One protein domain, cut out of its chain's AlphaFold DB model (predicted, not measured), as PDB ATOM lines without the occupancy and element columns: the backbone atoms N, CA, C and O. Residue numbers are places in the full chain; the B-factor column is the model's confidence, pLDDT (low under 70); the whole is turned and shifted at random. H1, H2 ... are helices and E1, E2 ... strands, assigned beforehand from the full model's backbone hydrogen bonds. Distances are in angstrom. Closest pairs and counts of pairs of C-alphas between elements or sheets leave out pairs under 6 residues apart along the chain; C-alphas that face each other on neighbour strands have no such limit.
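What this domain is: This is residues 2 to 126 of the 127 residues of an uncharacterized protein of Ligilactobacillus agilis (UniProt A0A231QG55). One long helix, H4, runs through the middle, with H2 side by side with it, H3 crossing it and H7 packed on its last part. A small two-strand hairpin, E1 and E2, covers H4 along residues 59 to 70, H5 and H6 sit at the end of the domain away from H1, and H1 makes a corner with the first residues of H2. The printed part has 125 residues with seven named helices and two named strands, in the order H1 H2 H3 H4 H5 E1 E2 H6 H7; the sheet E1 - E2 is antiparallel and the class is mostly helix. The whole is compact, with a radius of gyration of the C-alphas of 15.0 A, yet elongated, spanning 46 by 30 by 26 A.

How they stand to each other: H1, residues 2 to 10, touches H2, residues 15 to 30, about perpendicular at 78 degrees; H2 does so with residues 15 to 18 alone, and the closest C-alphas are those of Ala 8 and Thr 15, 5.5 A apart. H4, residues 58 to 76, is the hub and touches three helices. H2 and H4 touch at a shallow tilt of 10 degrees, the same way, with the C-alphas of Phe 21 and Asn 62 closest at 6.6 A. H3, residues 41 to 51, touches residues 60 to 68 of H4 only just about perpendicular, at 71 degrees, with the C-alphas of Ile 44 and Val 64 closest at 6.3 A. H5, residues 81 to 90, is close to H4 but not clearly touching; the closest C-alphas, those of Leu 74 and Arg 84, are 7.0 A apart. E1, residues 91 to 93, and E2, residues 104 to 106, form an antiparallel hairpin; N 92 and O 105 are 2.9 A apart, within hydrogen-bond range. The closest C-alphas of H4 and E1 are those of Ile 63 and Gly 93, 6.6 A apart. H6, residues 109 to 112, touches H5, with the C-alphas of Ala 86 and Leu 112 closest at 6.9 A. H7, residues 118 to 125, touches residues 69 to 74 of H4 at a steep tilt of 47 degrees, opposite ways, with the C-alphas of Ala 73 and Phe 121 closest at 5.8 A. In H2, H4, H5 and H7 every O i to N i+4 pair is within hydrogen-bond range, against 4 of 5 in H1 and 6 of 7 in H3; H6 is too short for such a pair.

Where its parts are: H1 begins at C-alpha 2 (-11.689, 9.898, 32.687). H2 measures 22.7 A from first to last C-alpha and H4 27.0 A, from C-alpha 58 (-28.049, 2.386, 33.610). H7 ends at C-alpha 125 (-26.322, -17.031, 30.903).

The domain as a whole: The C-alphas farthest apart, Glu 2 and Thr 114, are 47.6 A apart. The printed part has no cut and no long link. Mean pLDDT of the printed part is 88.0; residues 2 to 3 and 96 to 102 are under 70.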
ATOM      1  N   GLU A   2     -10.924   8.656  32.949       55.84
ATOM      2  CA  GLU A   2     -11.689   9.898  32.687       55.84
ATOM      3  C   GLU A   2     -12.969   9.691  31.847       55.84
ATOM      4  O   GLU A   2     -13.993  10.302  32.143       55.84
ATOM      5  N   ASN A   3     -12.966   8.763  30.880       62.81
ATOM      6  CA  ASN A   3     -14.143   8.496  30.036       62.81
ATOM      7  C   ASN A   3     -15.330   7.873  30.800       62.81
ATOM      8  O   ASN A   3     -16.481   8.192  30.501       62.81
ATOM      9  N   ASN A   4     -15.070   7.041  31.817       72.88
ATOM     10  CA  ASN A   4     -16.132   6.371  32.582       72.88
ATOM     11  C   ASN A   4     -16.858   7.347  33.515       72.88
ATOM     12  O   ASN A   4     -18.056   7.198  33.730       72.88
ATOM     13  N   LEU A   5     -16.174   8.376  34.033       79.25
ATOM     14  CA  LEU A   5     -16.803   9.393  34.881       79.25
ATOM     15  C   LEU A   5     -17.789  10.265  34.089       79.25
ATOM     16  O   LEU A   5     -18.878  10.566  34.579       79.25
ATOM     17  N   PHE A   6     -17.435  10.640  32.856       81.00
ATOM     18  CA  PHE A   6     -18.320  11.405  31.973       81.00
ATOM     19  C   PHE A   6     -19.577  10.608  31.602       81.00
ATOM     20  O   PHE A   6     -20.692  11.104  31.762       81.00
ATOM     21  N   ALA A   7     -19.411   9.354  31.170       82.00
ATOM     22  CA  ALA A   7     -20.532   8.477  30.835       82.00
ATOM     23  C   ALA A   7     -21.429   8.187  32.052       82.00
ATOM     24  O   ALA A   7     -22.651   8.266  31.939       82.00
ATOM     25  N   ALA A   8     -20.838   7.936  33.223       83.00
ATOM     26  CA  ALA A   8     -21.581   7.736  34.465       83.00
ATOM     27  C   ALA A   8     -22.408   8.979  34.838       83.00
ATOM     28  O   ALA A   8     -23.594   8.870  35.139       83.00
ATOM     29  N   THR A   9     -21.828  10.177  34.696       81.75
ATOM     30  CA  THR A   9     -22.537  11.451  34.916       81.75
ATOM     31  C   THR A   9     -23.722  11.614  33.960       81.75
ATOM     32  O   THR A   9     -24.807  11.998  34.390       81.75
ATOM     33  N   MET A  10     -23.546  11.292  32.673       83.44
ATOM     34  CA  MET A  10     -24.615  11.364  31.665       83.44
ATOM     35  C   MET A  10     -25.763  10.380  31.932       83.44
ATOM     36  O   MET A  10     -26.913  10.697  31.639       83.44
ATOM     37  N   LEU A  11     -25.458   9.208  32.492       84.38
ATOM     38  CA  LEU A  11     -26.439   8.180  32.855       84.38
ATOM     39  C   LEU A  11     -26.996   8.350  34.277       84.38
ATOM     40  O   LEU A  11     -27.832   7.551  34.704       84.38
ATOM     41  N   GLY A  12     -26.544   9.376  35.008       82.50
ATOM     42  CA  GLY A  12     -26.949   9.649  36.385       82.50
ATOM     43  C   GLY A  12     -26.517   8.584  37.396       82.50
ATOM     44  O   GLY A  12     -27.126   8.506  38.457       82.50
ATOM     45  N   CYS A  13     -25.505   7.769  37.081       84.62
ATOM     46  CA  CYS A  13     -25.049   6.642  37.897       84.62
ATOM     47  C   CYS A  13     -23.620   6.833  38.433       84.62
ATOM     48  O   CYS A  13     -22.909   7.774  38.073       84.62
ATOM     49  N   GLY A  14     -23.188   5.939  39.321       85.94
ATOM     50  CA  GLY A  14     -21.806   5.853  39.779       85.94
ATOM     51  C   GLY A  14     -20.899   5.148  38.768       85.94
ATOM     52  O   GLY A  14     -21.329   4.342  37.946       85.94
ATOM     53  N   THR A  15     -19.589   5.384  38.857       86.50
ATOM     54  CA  THR A  15     -18.608   4.687  38.005       86.50
ATOM     55  C   THR A  15     -18.603   3.172  38.224       86.50
ATOM     56  O   THR A  15     -18.314   2.429  37.292       86.50
ATOM     57  N   ASN A  16     -18.955   2.708  39.427       84.75
ATOM     58  CA  ASN A  16     -19.098   1.281  39.725       84.75
ATOM     59  C   ASN A  16     -20.284   0.654  38.984       84.75
ATOM     60  O   ASN A  16     -20.154  -0.451  38.474       84.75
ATOM     61  N   ASP A  17     -21.398   1.380  38.861       84.31
ATOM     62  CA  ASP A  17     -22.574   0.924  38.117       84.31
ATOM     63  C   ASP A  17     -22.249   0.716  36.641       84.31
ATOM     64  O   ASP A  17     -22.649  -0.274  36.033       84.31
ATOM     65  N   LEU A  18     -21.498   1.663  36.075       87.25
ATOM     66  CA  LEU A  18     -21.051   1.603  34.693       87.25
ATOM     67  C   LEU A  18     -20.065   0.449  34.473       87.25
ATOM     68  O   LEU A  18     -20.188  -0.283  33.497       87.25
ATOM     69  N   ASN A  19     -19.114   0.261  35.392       86.88
ATOM     70  CA  ASN A  19     -18.184  -0.865  35.331       86.88
ATOM     71  C   ASN A  19     -18.919  -2.211  35.444       86.88
ATOM     72  O   ASN A  19     -18.567  -3.141  34.728       86.88
ATOM     73  N   GLY A  20     -19.942  -2.311  36.299       86.50
ATOM     74  CA  GLY A  20     -20.767  -3.514  36.432       86.50
ATOM     75  C   GLY A  20     -21.549  -3.833  35.157       86.50
ATOM     76  O   GLY A  20     -21.567  -4.981  34.726       86.50
ATOM     77  N   PHE A  21     -22.123  -2.815  34.508       89.44
ATOM     78  CA  PHE A  21     -22.767  -2.982  33.204       89.44
ATOM     79  C   PHE A  21     -21.793  -3.520  32.147       89.44
ATOM     80  O   PHE A  21     -22.121  -4.486  31.467       89.44
ATOM     81  N   PHE A  22     -20.593  -2.940  32.030       89.12
ATOM     82  CA  PHE A  22     -19.605  -3.418  31.058       89.12
ATOM     83  C   PHE A  22     -19.074  -4.813  31.393       89.12
ATOM     84  O   PHE A  22     -18.956  -5.627  30.497       89.12
ATOM     85  N   ALA A  23     -18.850  -5.136  32.668       88.62
ATOM     86  CA  ALA A  23     -18.447  -6.487  33.060       88.62
ATOM     87  C   ALA A  23     -19.514  -7.544  32.713       88.62
ATOM     88  O   ALA A  23     -19.180  -8.650  32.297       88.62
ATOM     89  N   LYS A  24     -20.802  -7.206  32.866       89.94
ATOM     90  CA  LYS A  24     -21.916  -8.064  32.436       89.94
ATOM     91  C   LYS A  24     -21.966  -8.196  30.912       89.94
ATOM     92  O   LYS A  24     -22.139  -9.299  30.409       89.94
ATOM     93  N   LEU A  25     -21.811  -7.083  30.196       92.62
ATOM     94  CA  LEU A  25     -21.769  -7.069  28.736       92.62
ATOM     95  C   LEU A  25     -20.638  -7.954  28.204       92.62
ATOM     96  O   LEU A  25     -20.906  -8.796  27.356       92.62
ATOM     97  N   ASP A  26     -19.432  -7.817  28.760       91.25
ATOM     98  CA  ASP A  26     -18.268  -8.639  28.416       91.25
ATOM     99  C   ASP A  26     -18.552 -10.128  28.685       91.25
ATOM    100  O   ASP A  26     -18.287 -10.972  27.834       91.25
ATOM    101  N   LYS A  27     -19.171 -10.467  29.831       90.38
ATOM    102  CA  LYS A  27     -19.578 -11.852  30.132       90.38
ATOM    103  C   LYS A  27     -20.506 -12.411  29.054       90.38
ATOM    104  O   LYS A  27     -20.287 -13.527  28.605       90.38
ATOM    105  N   TYR A  28     -21.547 -11.674  28.666       93.69
ATOM    106  CA  TYR A  28     -22.486 -12.156  27.651       93.69
ATOM    107  C   TYR A  28     -21.874 -12.210  26.257       93.69
ATOM    108  O   TYR A  28     -22.235 -13.097  25.493       93.69
ATOM    109  N   GLU A  29     -20.951 -11.309  25.927       92.62
ATOM    110  CA  GLU A  29     -20.194 -11.361  24.675       92.62
ATOM    111  C   GLU A  29     -19.392 -12.659  24.546       92.62
ATOM    112  O   GLU A  29     -19.435 -13.301  23.501       92.62
ATOM    113  N   ASP A  30     -18.748 -13.084  25.635       90.06
ATOM    114  CA  ASP A  30     -17.977 -14.329  25.691       90.06
ATOM    115  C   ASP A  30     -18.848 -15.592  25.828       90.06
ATOM    116  O   ASP A  30     -18.338 -16.707  25.686       90.06
ATOM    117  N   THR A  31     -20.144 -15.446  26.133       91.69
ATOM    118  CA  THR A  31     -21.075 -16.571  26.286       91.69
ATOM    119  C   THR A  31     -22.203 -16.517  25.263       91.69
ATOM    120  O   THR A  31     -22.055 -16.987  24.139       91.69
ATOM    121  N   VAL A  32     -23.346 -15.956  25.638       94.12
ATOM    122  CA  VAL A  32     -24.599 -16.074  24.898       94.12
ATOM    123  C   VAL A  32     -24.592 -15.282  23.590       94.12
ATOM    124  O   VAL A  32     -25.279 -15.660  22.655       94.12
ATOM    125  N   PHE A  33     -23.798 -14.221  23.466       95.06
ATOM    126  CA  PHE A  33     -23.714 -13.447  22.227       95.06
ATOM    127  C   PHE A  33     -22.583 -13.881  21.298       95.06
ATOM    128  O   PHE A  33     -22.522 -13.367  20.182       95.06
ATOM    129  N   PHE A  34     -21.718 -14.813  21.712       89.12
ATOM    130  CA  PHE A  34     -20.557 -15.219  20.918       89.12
ATOM    131  C   PHE A  34     -20.957 -15.704  19.514       89.12
ATOM    132  O   PHE A  34     -20.359 -15.287  18.522       89.12
ATOM    133  N   ASP A  35     -22.020 -16.510  19.433       84.94
ATOM    134  CA  ASP A  35     -22.570 -17.052  18.182       84.94
ATOM    135  C   ASP A  35     -23.892 -16.373  17.754       84.94
ATOM    136  O   ASP A  35     -24.576 -16.836  16.837       84.94
ATOM    137  N   ASP A  36     -24.277 -15.258  18.387       89.94
ATOM    138  CA  ASP A  36     -25.501 -14.529  18.040       89.94
ATOM    139  C   ASP A  36     -25.242 -13.494  16.937       89.94
ATOM    140  O   ASP A  36     -24.929 -12.330  17.199       89.94
ATOM    141  N   GLU A  37     -25.431 -13.895  15.676       86.31
ATOM    142  CA  GLU A  37     -25.298 -13.001  14.513       86.31
ATOM    143  C   GLU A  37     -26.262 -11.799  14.547       86.31
ATOM    144  O   GLU A  37     -26.031 -10.784  13.877       86.31
ATOM    145  N   ASP A  38     -27.350 -11.881  15.319       87.75
ATOM    146  CA  ASP A  38     -28.263 -10.765  15.515       87.75
ATOM    147  C   ASP A  38     -27.735  -9.763  16.551       87.75
ATOM    148  O   ASP A  38     -28.215  -8.624  16.578       87.75
ATOM    149  N   PHE A  39     -26.787 -10.109  17.413       91.69
ATOM    150  CA  PHE A  39     -26.342  -9.202  18.461       91.69
ATOM    151  C   PHE A  39     -25.558  -7.996  17.908       91.69
ATOM    152  O   PHE A  39     -24.771  -8.072  16.969       91.69
ATOM    153  N   SER A  40     -25.785  -6.820  18.501       91.38
ATOM    154  CA  SER A  40     -24.899  -5.658  18.344       91.38
ATOM    155  C   SER A  40     -25.127  -4.648  19.466       91.38
ATOM    156  O   SER A  40     -26.266  -4.410  19.881       91.38
ATOM    157  N   TYR A  41     -24.078  -3.934  19.880       90.75
ATOM    158  CA  TYR A  41     -24.202  -2.873  20.891       90.75
ATOM    159  C   TYR A  41     -25.199  -1.769  20.491       90.75
ATOM    160  O   TYR A  41     -25.846  -1.142  21.329       90.75
ATOM    161  N   GLN A  42     -25.363  -1.532  19.187       92.56
ATOM    162  CA  GLN A  42     -26.307  -0.549  18.652       92.56
ATOM    163  C   GLN A  42     -27.765  -0.973  18.874       92.56
ATOM    164  O   GLN A  42     -28.625  -0.107  19.072       92.56
ATOM    165  N   LYS A  43     -28.056  -2.284  18.878       93.38
ATOM    166  CA  LYS A  43     -29.394  -2.805  19.185       93.38
ATOM    167  C   LYS A  43     -29.776  -2.548  20.644       93.38
ATOM    168  O   LYS A  43     -30.913  -2.149  20.860       93.38
ATOM    169  N   ILE A  44     -28.838  -2.610  21.595       91.56
ATOM    170  CA  ILE A  44     -29.099  -2.244  23.004       91.56
ATOM    171  C   ILE A  44     -29.655  -0.812  23.078       91.56
ATOM    172  O   ILE A  44     -30.738  -0.566  23.607       91.56
ATOM    173  N   VAL A  45     -28.962   0.148  22.453       90.00
ATOM    174  CA  VAL A  45     -29.389   1.558  22.429       90.00
ATOM    175  C   VAL A  45     -30.736   1.726  21.719       90.00
ATOM    176  O   VAL A  45     -31.611   2.458  22.188       90.00
ATOM    177  N   LYS A  46     -30.936   1.049  20.583       91.88
ATOM    178  CA  LYS A  46     -32.193   1.104  19.825       91.88
ATOM    179  C   LYS A  46     -33.373   0.566  20.641       91.88
ATOM    180  O   LYS A  46     -34.431   1.198  20.643       91.88
ATOM    181  N   ASN A  47     -33.180  -0.544  21.346       91.94
ATOM    182  CA  ASN A  47     -34.202  -1.201  22.152       91.94
ATOM    183  C   ASN A  47     -34.572  -0.353  23.373       91.94
ATOM    184  O   ASN A  47     -35.759  -0.122  23.594       91.94
ATOM    185  N   VAL A  48     -33.598   0.250  24.071       88.75
ATOM    186  CA  VAL A  48     -33.890   1.221  25.149       88.75
ATOM    187  C   VAL A  48     -34.733   2.384  24.628       88.75
ATOM    188  O   VAL A  48     -35.725   2.783  25.242       88.75
ATOM    189  N   ARG A  49     -34.384   2.922  23.455       88.69
ATOM    190  CA  ARG A  49     -35.129   4.038  22.860       88.69
ATOM    191  C   ARG A  49     -36.588   3.684  22.578       88.69
ATOM    192  O   ARG A  49     -37.450   4.536  22.782       88.69
ATOM    193  N   TYR A  50     -36.836   2.467  22.102       85.19
ATOM    194  CA  TYR A  50     -38.164   1.991  21.728       85.19
ATOM    195  C   TYR A  50     -39.005   1.582  22.943       85.19
ATOM    196  O   TYR A  50     -40.111   2.086  23.108       85.19
ATOM    197  N   ALA A  51     -38.474   0.718  23.810       84.44
ATOM    198  CA  ALA A  51     -39.217   0.134  24.925       84.44
ATOM    199  C   ALA A  51     -39.407   1.107  26.101       84.44
ATOM    200  O   ALA A  51     -40.419   1.055  26.796       84.44
ATOM    201  N   TRP A  52     -38.477   2.048  26.296       82.06
ATOM    202  CA  TRP A  52     -38.444   2.907  27.486       82.06
ATOM    203  C   TRP A  52     -38.673   4.389  27.181       82.06
ATOM    204  O   TRP A  52     -38.332   5.254  27.991       82.06
ATOM    205  N   ASN A  53     -39.240   4.715  26.011       82.56
ATOM    206  CA  ASN A  53     -39.452   6.094  25.544       82.56
ATOM    207  C   ASN A  53     -38.180   6.960  25.632       82.56
ATOM    208  O   ASN A  53     -38.238   8.152  25.942       82.56
ATOM    209  N   GLY A  54     -37.012   6.354  25.403       75.50
ATOM    210  CA  GLY A  54     -35.723   7.041  25.474       75.50
ATOM    211  C   GLY A  54     -35.263   7.423  26.881       75.50
ATOM    212  O   GLY A  54     -34.363   8.255  26.999       75.50
ATOM    213  N   LYS A  55     -35.829   6.840  27.945       84.94
ATOM    214  CA  LYS A  55     -35.255   6.939  29.293       84.94
ATOM    215  C   LYS A  55     -33.952   6.146  29.348       84.94
ATOM    216  O   LYS A  55     -33.956   4.990  29.727       84.94
ATOM    217  N   PHE A  56     -32.848   6.769  28.948       85.25
ATOM    218  CA  PHE A  56     -31.519   6.164  29.002       85.25
ATOM    219  C   PHE A  56     -30.934   6.267  30.409       85.25
ATOM    220  O   PHE A  56     -30.247   7.232  30.736       85.25
ATOM    221  N   THR A  57     -31.214   5.266  31.237       87.88
ATOM    222  CA  THR A  57     -30.549   5.064  32.532       87.88
ATOM    223  C   THR A  57     -29.732   3.779  32.505       87.88
ATOM    224  O   THR A  57     -29.958   2.902  31.666       87.88
ATOM    225  N   ILE A  58     -28.801   3.636  33.453       87.81
ATOM    226  CA  ILE A  58     -28.049   2.386  33.610       87.81
ATOM    227  C   ILE A  58     -28.977   1.180  33.829       87.81
ATOM    228  O   ILE A  58     -28.685   0.090  33.351       87.81
ATOM    229  N   ASP A  59     -30.127   1.387  34.470       87.56
ATOM    230  CA  ASP A  59     -31.106   0.335  34.739       87.56
ATOM    231  C   ASP A  59     -31.793  -0.120  33.450       87.56
ATOM    232  O   ASP A  59     -31.814  -1.308  33.157       87.56
ATOM    233  N   THR A  60     -32.262   0.812  32.614       89.62
ATOM    234  CA  THR A  60     -32.856   0.448  31.313       89.62
ATOM    235  C   THR A  60     -31.866  -0.248  30.384       89.62
ATOM    236  O   THR A  60     -32.259  -1.132  29.631       89.62
ATOM    237  N   LEU A  61     -30.580   0.119  30.457       91.38
ATOM    238  CA  LEU A  61     -29.519  -0.554  29.712       91.38
ATOM    239  C   LEU A  61     -29.308  -1.986  30.212       91.38
ATOM    240  O   LEU A  61     -29.169  -2.880  29.387       91.38
ATOM    241  N   ASN A  62     -29.311  -2.205  31.531       90.81
ATOM    242  CA  ASN A  62     -29.226  -3.551  32.102       90.81
ATOM    243  C   ASN A  62     -30.447  -4.398  31.734       90.81
ATOM    244  O   ASN A  62     -30.258  -5.496  31.234       90.81
ATOM    245  N   ILE A  63     -31.667  -3.870  31.890       90.88
ATOM    246  CA  ILE A  63     -32.900  -4.600  31.544       90.88
ATOM    247  C   ILE A  63     -32.847  -5.077  30.095       90.88
ATOM    248  O   ILE A  63     -33.005  -6.261  29.833       90.88
ATOM    249  N   VAL A  64     -32.566  -4.167  29.159       92.94
ATOM    250  CA  VAL A  64     -32.514  -4.506  27.732       92.94
ATOM    251  C   VAL A  64     -31.379  -5.481  27.421       92.94
ATOM    252  O   VAL A  64     -31.544  -6.345  26.565       92.94
ATOM    253  N   LEU A  65     -30.229  -5.350  28.085       93.94
ATOM    254  CA  LEU A  65     -29.123  -6.289  27.919       93.94
ATOM    255  C   LEU A  65     -29.515  -7.700  28.383       93.94
ATOM    256  O   LEU A  65     -29.257  -8.660  27.662       93.94
ATOM    257  N   ASP A  66     -30.158  -7.814  29.545       94.38
ATOM    258  CA  ASP A  66     -30.603  -9.088  30.114       94.38
ATOM    259  C   ASP A  66     -31.748  -9.709  29.285       94.38
ATOM    260  O   ASP A  66     -31.715 -10.903  29.000       94.38
ATOM    261  N   GLU A  67     -32.700  -8.909  28.788       94.44
ATOM    262  CA  GLU A  67     -33.740  -9.364  27.846       94.44
ATOM    263  C   GLU A  67     -33.132  -9.909  26.547       94.44
ATOM    264  O   GLU A  67     -33.508 -10.987  26.088       94.44
ATOM    265  N   MET A  68     -32.161  -9.197  25.965       95.25
ATOM    266  CA  MET A  68     -31.470  -9.648  24.755       95.25
ATOM    267  C   MET A  68     -30.683 -10.939  24.998       95.25
ATOM    268  O   MET A  68     -30.683 -11.818  24.139       95.25
ATOM    269  N   ALA A  69     -30.035 -11.070  26.158       95.12
ATOM    270  CA  ALA A  69     -29.331 -12.288  26.545       95.12
ATOM    271  C   ALA A  69     -30.302 -13.472  26.668       95.12
ATOM    272  O   ALA A  69     -30.048 -14.532  26.102       95.12
ATOM    273  N   VAL A  70     -31.454 -13.283  27.321       95.69
ATOM    274  CA  VAL A  70     -32.506 -14.309  27.421       95.69
ATOM    275  C   VAL A  70     -33.049 -14.699  26.046       95.69
ATOM    276  O   VAL A  70     -33.149 -15.889  25.748       95.69
ATOM    277  N   GLU A  71     -33.370 -13.728  25.187       95.19
ATOM    278  CA  GLU A  71     -33.821 -13.999  23.816       95.19
ATOM    279  C   GLU A  71     -32.787 -14.805  23.029       95.19
ATOM    280  O   GLU A  71     -33.148 -15.733  22.305       95.19
ATOM    281  N   SER A  72     -31.512 -14.452  23.169       95.69
ATOM    282  CA  SER A  72     -30.411 -15.118  22.486       95.69
ATOM    283  C   SER A  72     -30.214 -16.553  22.977       95.69
ATOM    284  O   SER A  72     -30.155 -17.475  22.162       95.69
ATOM    285  N   ALA A  73     -30.240 -16.776  24.294       95.75
ATOM    286  CA  ALA A  73     -30.181 -18.115  24.874       95.75
ATOM    287  C   ALA A  73     -31.364 -18.976  24.398       95.75
ATOM    288  O   ALA A  73     -31.163 -20.085  23.918       95.75
ATOM    289  N   LEU A  74     -32.593 -18.449  24.415       95.81
ATOM    290  CA  LEU A  74     -33.781 -19.163  23.921       95.81
ATOM    291  C   LEU A  74     -33.734 -19.508  22.421       95.81
ATOM    292  O   LEU A  74     -34.476 -20.384  21.982       95.81
ATOM    293  N   LYS A  75     -32.934 -18.806  21.609       93.25
ATOM    294  CA  LYS A  75     -32.721 -19.160  20.194       93.25
ATOM    295  C   LYS A  75     -31.696 -20.281  20.018       93.25
ATOM    296  O   LYS A  75     -31.752 -20.974  19.005       93.25
ATOM    297  N   GLN A  76     -30.753 -20.400  20.949       93.69
ATOM    298  CA  GLN A  76     -29.653 -21.365  20.887       93.69
ATOM    299  C   GLN A  76     -30.042 -22.723  21.462       93.69
ATOM    300  O   GLN A  76     -29.630 -23.746  20.927       93.69
ATOM    301  N   VAL A  77     -30.871 -22.735  22.506       93.31
ATOM    302  CA  VAL A  77     -31.400 -23.976  23.077       93.31
ATOM    303  C   VAL A  77     -32.617 -24.433  22.271       93.31
ATOM    304  O   VAL A  77     -33.479 -23.624  21.921       93.31
ATOM    305  N   GLU A  78     -32.728 -25.735  21.994       89.69
ATOM    306  CA  GLU A  78     -33.941 -26.319  21.405       89.69
ATOM    307  C   GLU A  78     -35.076 -26.309  22.444       89.69
ATOM    308  O   GLU A  78     -35.315 -27.287  23.141       89.69
ATOM    309  N   SER A  79     -35.748 -25.165  22.586       90.88
ATOM    310  CA  SER A  79     -36.758 -24.931  23.622       90.88
ATOM    311  C   SER A  79     -38.178 -25.270  23.177       90.88
ATOM    312  O   SER A  79     -38.628 -24.794  22.127       90.88
ATOM    313  N   SER A  80     -38.930 -25.954  24.038       94.44
ATOM    314  CA  SER A  80     -40.395 -26.001  23.966       94.44
ATOM    315  C   SER A  80     -41.033 -24.616  24.164       94.44
ATOM    316  O   SER A  80     -40.468 -23.726  24.804       94.44
ATOM    317  N   GLU A  81     -42.240 -24.415  23.627       96.31
ATOM    318  CA  GLU A  81     -42.987 -23.163  23.826       96.31
ATOM    319  C   GLU A  81     -43.336 -22.961  25.308       96.31
ATOM    320  O   GLU A  81     -43.256 -21.852  25.831       96.31
ATOM    321  N   GLU A  82     -43.653 -24.045  26.017       97.19
ATOM    322  CA  GLU A  82     -43.922 -24.041  27.451       97.19
ATOM    323  C   GLU A  82     -42.715 -23.559  28.263       97.19
ATOM    324  O   GLU A  82     -42.890 -22.763  29.190       97.19
ATOM    325  N   PHE A  83     -41.499 -23.988  27.907       97.44
ATOM    326  CA  PHE A  83     -40.277 -23.502  28.549       97.44
ATOM    327  C   PHE A  83     -40.069 -22.008  28.287       97.44
ATOM    328  O   PHE A  83     -39.835 -21.247  29.224       97.44
ATOM    329  N   ARG A  84     -40.230 -21.557  27.034       97.00
ATOM    330  CA  ARG A  84     -40.100 -20.134  26.664       97.00
ATOM    331  C   ARG A  84     -41.059 -19.256  27.460       97.00
ATOM    332  O   ARG A  84     -40.646 -18.224  27.984       97.00
ATOM    333  N   LEU A  85     -42.321 -19.663  27.573       96.94
ATOM    334  CA  LEU A  85     -43.321 -18.945  28.365       96.94
ATOM    335  C   LEU A  85     -42.938 -18.917  29.848       96.94
ATOM    336  O   LEU A  85     -42.995 -17.860  30.467       96.94
ATOM    337  N   ALA A  86     -42.476 -20.041  30.401       96.94
ATOM    338  CA  ALA A  86     -42.043 -20.110  31.794       96.94
ATOM    339  C   ALA A  86     -40.828 -19.209  32.086       96.94
ATOM    340  O   ALA A  86     -40.768 -18.618  33.166       96.94
ATOM    341  N   ILE A  87     -39.883 -19.084  31.148       96.94
ATOM    342  CA  ILE A  87     -38.746 -18.157  31.254       96.94
ATOM    343  C   ILE A  87     -39.247 -16.721  31.378       96.94
ATOM    344  O   ILE A  87     -38.870 -16.033  32.324       96.94
ATOM    345  N   TRP A  88     -40.135 -16.280  30.486       95.62
ATOM    346  CA  TRP A  88     -40.647 -14.906  30.512       95.62
ATOM    347  C   TRP A  88     -41.574 -14.618  31.696       95.62
ATOM    348  O   TRP A  88     -41.504 -13.528  32.254       95.62
ATOM    349  N   ASP A  89     -42.385 -15.587  32.126       95.31
ATOM    350  CA  ASP A  89     -43.222 -15.464  33.328       95.31
ATOM    351  C   ASP A  89     -42.380 -15.378  34.611       95.31
ATOM    352  O   ASP A  89     -42.789 -14.767  35.600       95.31
ATOM    353  N   GLY A  90     -41.213 -16.024  34.609       92.38
ATOM    354  CA  GLY A  90     -40.288 -16.051  35.732       92.38
ATOM    355  C   GLY A  90     -39.292 -14.902  35.766       92.38
ATOM    356  O   GLY A  90     -38.768 -14.606  36.843       92.38
ATOM    357  N   PHE A  91     -38.998 -14.305  34.607       93.75
ATOM    358  CA  PHE A  91     -37.922 -13.339  34.420       93.75
ATOM    359  C   PHE A  91     -38.166 -12.084  35.253       93.75
ATOM    360  O   PHE A  91     -39.104 -11.322  35.020       93.75
ATOM    361  N   ASN A  92     -37.281 -11.858  36.218       85.94
ATOM    362  CA  ASN A  92     -37.303 -10.693  37.078       85.94
ATOM    363  C   ASN A  92     -35.944 -10.012  37.067       85.94
ATOM    364  O   ASN A  92     -34.900 -10.648  37.183       85.94
ATOM    365  N   GLY A  93     -35.968  -8.689  36.963       76.62
ATOM    366  CA  GLY A  93     -34.772  -7.868  37.019       76.62
ATOM    367  C   GLY A  93     -34.900  -6.803  38.093       76.62
ATOM    368  O   GLY A  93     -35.855  -6.022  38.080       76.62
ATOM    369  N   TYR A  94     -33.923  -6.736  38.997       73.38
ATOM    370  CA  TYR A  94     -33.776  -5.607  39.910       73.38
ATOM    371  C   TYR A  94     -32.509  -4.839  39.582       73.38
ATOM    372  O   TYR A  94     -31.387  -5.314  39.750       73.38
ATOM    373  N   TYR A  95     -32.715  -3.611  39.124       71.12
ATOM    374  CA  TYR A  95     -31.649  -2.685  38.788       71.12
ATOM    375  C   TYR A  95     -31.994  -1.384  39.481       71.12
ATOM    376  O   TYR A  95     -32.849  -0.620  39.031       71.12
ATOM    377  N   ASN A  96     -31.419  -1.209  40.662       63.78
ATOM    378  CA  ASN A  96     -31.532   0.024  41.407       63.78
ATOM    379  C   ASN A  96     -30.190   0.742  41.344       63.78
ATOM    380  O   ASN A  96     -29.149   0.180  41.670       63.78
ATOM    381  N   ILE A  97     -30.223   2.015  40.967       59.41
ATOM    382  CA  ILE A  97     -29.049   2.888  40.918       59.41
ATOM    383  C   ILE A  97     -28.379   3.111  42.288       59.41
ATOM    384  O   ILE A  97     -27.262   3.613  42.357       59.41
ATOM    385  N   HIS A  98     -29.059   2.759  43.381       54.38
ATOM    386  CA  HIS A  98     -28.566   2.870  44.755       54.38
ATOM    387  C   HIS A  98     -28.194   1.527  45.391       54.38
ATOM    388  O   HIS A  98     -27.684   1.525  46.512       54.38
ATOM    389  N   ASP A  99     -28.457   0.411  44.710       56.34
ATOM    390  CA  ASP A  99     -28.141  -0.929  45.194       56.34
ATOM    391  C   ASP A  99     -27.053  -1.561  44.316       56.34
ATOM    392  O   ASP A  99     -27.047  -1.426  43.092       56.34
ATOM    393  N   ASN A 100     -26.108  -2.246  44.954       52.38
ATOM    394  CA  ASN A 100     -25.021  -2.930  44.260       52.38
ATOM    395  C   ASN A 100     -25.466  -4.285  43.685       52.38
ATOM    396  O   ASN A 100     -24.727  -4.870  42.896       52.38
ATOM    397  N   ALA A 101     -26.647  -4.789  44.061       56.53
ATOM    398  CA  ALA A 101     -27.240  -5.975  43.452       56.53
ATOM    399  C   ALA A 101     -27.915  -5.595  42.120       56.53
ATOM    400  O   ALA A 101     -29.010  -5.035  42.108       56.53
ATOM    401  N   LYS A 102     -27.234  -5.864  40.997       65.81
ATOM    402  CA  LYS A 102     -27.712  -5.589  39.624       65.81
ATOM    403  C   LYS A 102     -27.822  -6.864  38.810       65.81
ATOM    404  O   LYS A 102     -27.186  -7.024  37.763       65.81
ATOM    405  N   GLU A 103     -28.615  -7.781  39.322       74.88
ATOM    406  CA  GLU A 103     -28.752  -9.119  38.772       74.88
ATOM    407  C   GLU A 103     -30.208  -9.351  38.387       74.88
ATOM    408  O   GLU A 103     -31.131  -8.872  39.052       74.88
ATOM    409  N   PHE A 104     -30.401 -10.059  37.278       87.31
ATOM    410  CA  PHE A 104     -31.680 -10.676  36.984       87.31
ATOM    411  C   PHE A 104     -31.697 -12.069  37.602       87.31
ATOM    412  O   PHE A 104     -30.654 -12.689  37.821       87.31
ATOM    413  N   TRP A 105     -32.888 -12.561  37.884       90.69
ATOM    414  CA  TRP A 105     -33.118 -13.916  38.348       90.69
ATOM    415  C   TRP A 105     -34.474 -14.394  37.843       90.69
ATOM    416  O   TRP A 105     -35.218 -13.664  37.184       90.69
ATOM    417  N   PHE A 106     -34.808 -15.634  38.185       94.06
ATOM    418  CA  PHE A 106     -36.114 -16.201  37.898       94.06
ATOM    419  C   PHE A 106     -36.851 -16.517  39.199       94.06
ATOM    420  O   PHE A 106     -36.324 -17.200  40.076       94.06
ATOM    421  N   ASP A 107     -38.085 -16.045  39.350       93.56
ATOM    422  CA  ASP A 107     -38.889 -16.329  40.553       93.56
ATOM    423  C   ASP A 107     -39.346 -17.798  40.606       93.56
ATOM    424  O   ASP A 107     -39.642 -18.352  41.670       93.56
ATOM    425  N   ASN A 108     -39.376 -18.461  39.450       94.81
ATOM    426  CA  ASN A 108     -39.881 -19.814  39.252       94.81
ATOM    427  C   ASN A 108     -38.775 -20.851  38.976       94.81
ATOM    428  O   ASN A 108     -39.070 -21.893  38.395       94.81
ATOM    429  N   VAL A 109     -37.528 -20.647  39.436       95.25
ATOM    430  CA  VAL A 109     -36.394 -21.581  39.194       95.25
ATOM    431  C   VAL A 109     -36.749 -23.049  39.456       95.25
ATOM    432  O   VAL A 109     -36.386 -23.917  38.673       95.25
ATOM    433  N   LYS A 110     -37.507 -23.353  40.519       96.50
ATOM    434  CA  LYS A 110     -37.917 -24.738  40.826       96.50
ATOM    435  C   LYS A 110     -38.767 -25.381  39.727       96.50
ATOM    436  O   LYS A 110     -38.704 -26.590  39.556       96.50
ATOM    437  N   GLN A 111     -39.593 -24.591  39.043       96.62
ATOM    438  CA  GLN A 111     -40.370 -25.035  37.889       96.62
ATOM    439  C   GLN A 111     -39.461 -25.151  36.665       96.62
ATOM    440  O   GLN A 111     -39.516 -26.161  35.975       96.62
ATOM    441  N   LEU A 112     -38.602 -24.157  36.425       96.81
ATOM    442  CA  LEU A 112     -37.672 -24.157  35.294       96.81
ATOM    443  C   LEU A 112     -36.748 -25.380  35.310       96.81
ATOM    444  O   LEU A 112     -36.602 -26.040  34.294       96.81
ATOM    445  N   GLN A 113     -36.255 -25.783  36.482       96.88
ATOM    446  CA  GLN A 113     -35.439 -26.990  36.673       96.88
ATOM    447  C   GLN A 113     -36.140 -28.314  36.316       96.88
ATOM    448  O   GLN A 113     -35.492 -29.358  36.324       96.88
ATOM    449  N   THR A 114     -37.451 -28.306  36.054       97.06
ATOM    450  CA  THR A 114     -38.175 -29.497  35.576       97.06
ATOM    451  C   THR A 114     -38.119 -29.672  34.060       97.06
ATOM    452  O   THR A 114     -38.443 -30.754  33.577       97.06
ATOM    453  N   PHE A 115     -37.708 -28.634  33.328       97.38
ATOM    454  CA  PHE A 115     -37.495 -28.662  31.885       97.38
ATOM    455  C   PHE A 115     -36.084 -29.169  31.578       97.38
ATOM    456  O   PHE A 115     -35.125 -28.796  32.256       97.38
ATOM    457  N   GLU A 116     -35.952 -30.017  30.558       96.62
ATOM    458  CA  GLU A 116     -34.659 -30.592  30.158       96.62
ATOM    459  C   GLU A 116     -33.731 -29.506  29.586       96.62
ATOM    460  O   GLU A 116     -32.515 -29.568  29.750       96.62
ATOM    461  N   GLU A 117     -34.317 -28.460  29.002       96.94
ATOM    462  CA  GLU A 117     -33.635 -27.328  28.369       96.94
ATOM    463  C   GLU A 117     -32.980 -26.362  29.374       96.94
ATOM    464  O   GLU A 117     -32.126 -25.552  29.006       96.94
ATOM    465  N   TRP A 118     -33.374 -26.423  30.652       97.19
ATOM    466  CA  TRP A 118     -32.951 -25.450  31.661       97.19
ATOM    467  C   TRP A 118     -31.444 -25.437  31.899       97.19
ATOM    468  O   TRP A 118     -30.872 -24.362  32.066       97.19
ATOM    469  N   GLU A 119     -30.797 -26.602  31.930       96.75
ATOM    470  CA  GLU A 119     -29.362 -26.686  32.214       96.75
ATOM    471  C   GLU A 119     -28.539 -25.975  31.134       96.75
ATOM    472  O   GLU A 119     -27.665 -25.167  31.450       96.75
ATOM    473  N   GLU A 120     -28.846 -26.218  29.860       96.19
ATOM    474  CA  GLU A 120     -28.170 -25.564  28.738       96.19
ATOM    475  C   GLU A 120     -28.445 -24.054  28.724       96.19
ATOM    476  O   GLU A 120     -27.512 -23.253  28.642       96.19
ATOM    477  N   PHE A 121     -29.707 -23.658  28.912       96.88
ATOM    478  CA  PHE A 121     -30.109 -22.253  28.990       96.88
ATOM    479  C   PHE A 121     -29.393 -21.499  30.123       96.88
ATOM    480  O   PHE A 121     -28.847 -20.414  29.910       96.88
ATOM    481  N   ALA A 122     -29.366 -22.072  31.327       95.50
ATOM    482  CA  ALA A 122     -28.729 -21.465  32.492       95.50
ATOM    483  C   ALA A 122     -27.209 -21.351  32.313       95.50
ATOM    484  O   ALA A 122     -26.625 -20.327  32.676       95.50
ATOM    485  N   ASN A 123     -26.576 -22.351  31.692       94.50
ATOM    486  CA  ASN A 123     -25.143 -22.332  31.400       94.50
ATOM    487  C   ASN A 123     -24.758 -21.200  30.433       94.50
ATOM    488  O   ASN A 123     -23.759 -20.524  30.680       94.50
ATOM    489  N   LEU A 124     -25.556 -20.935  29.389       94.69
ATOM    490  CA  LEU A 124     -25.310 -19.823  28.451       94.69
ATOM    491  C   LEU A 124     -25.309 -18.455  29.154       94.69
ATOM    492  O   LEU A 124     -24.498 -17.580  28.842       94.69
ATOM    493  N   LEU A 125     -26.191 -18.275  30.136       93.00
ATOM    494  CA  LEU A 125     -26.322 -17.031  30.903       93.00
ATOM    495  C   LEU A 125     -25.395 -16.981  32.135       93.00
ATOM    496  O   LEU A 125     -25.221 -15.926  32.760       93.00
ATOM    497  N   GLY A 126     -24.755 -18.105  32.468       89.88
ATOM    498  CA  GLY A 126     -23.910 -18.297  33.645       89.88
ATOM    499  C   GLY A 126     -24.665 -18.045  34.949       89.88
ATOM    500  O   GLY A 126     -24.217 -17.195  35.730       89.88
TER     501      GLY A 126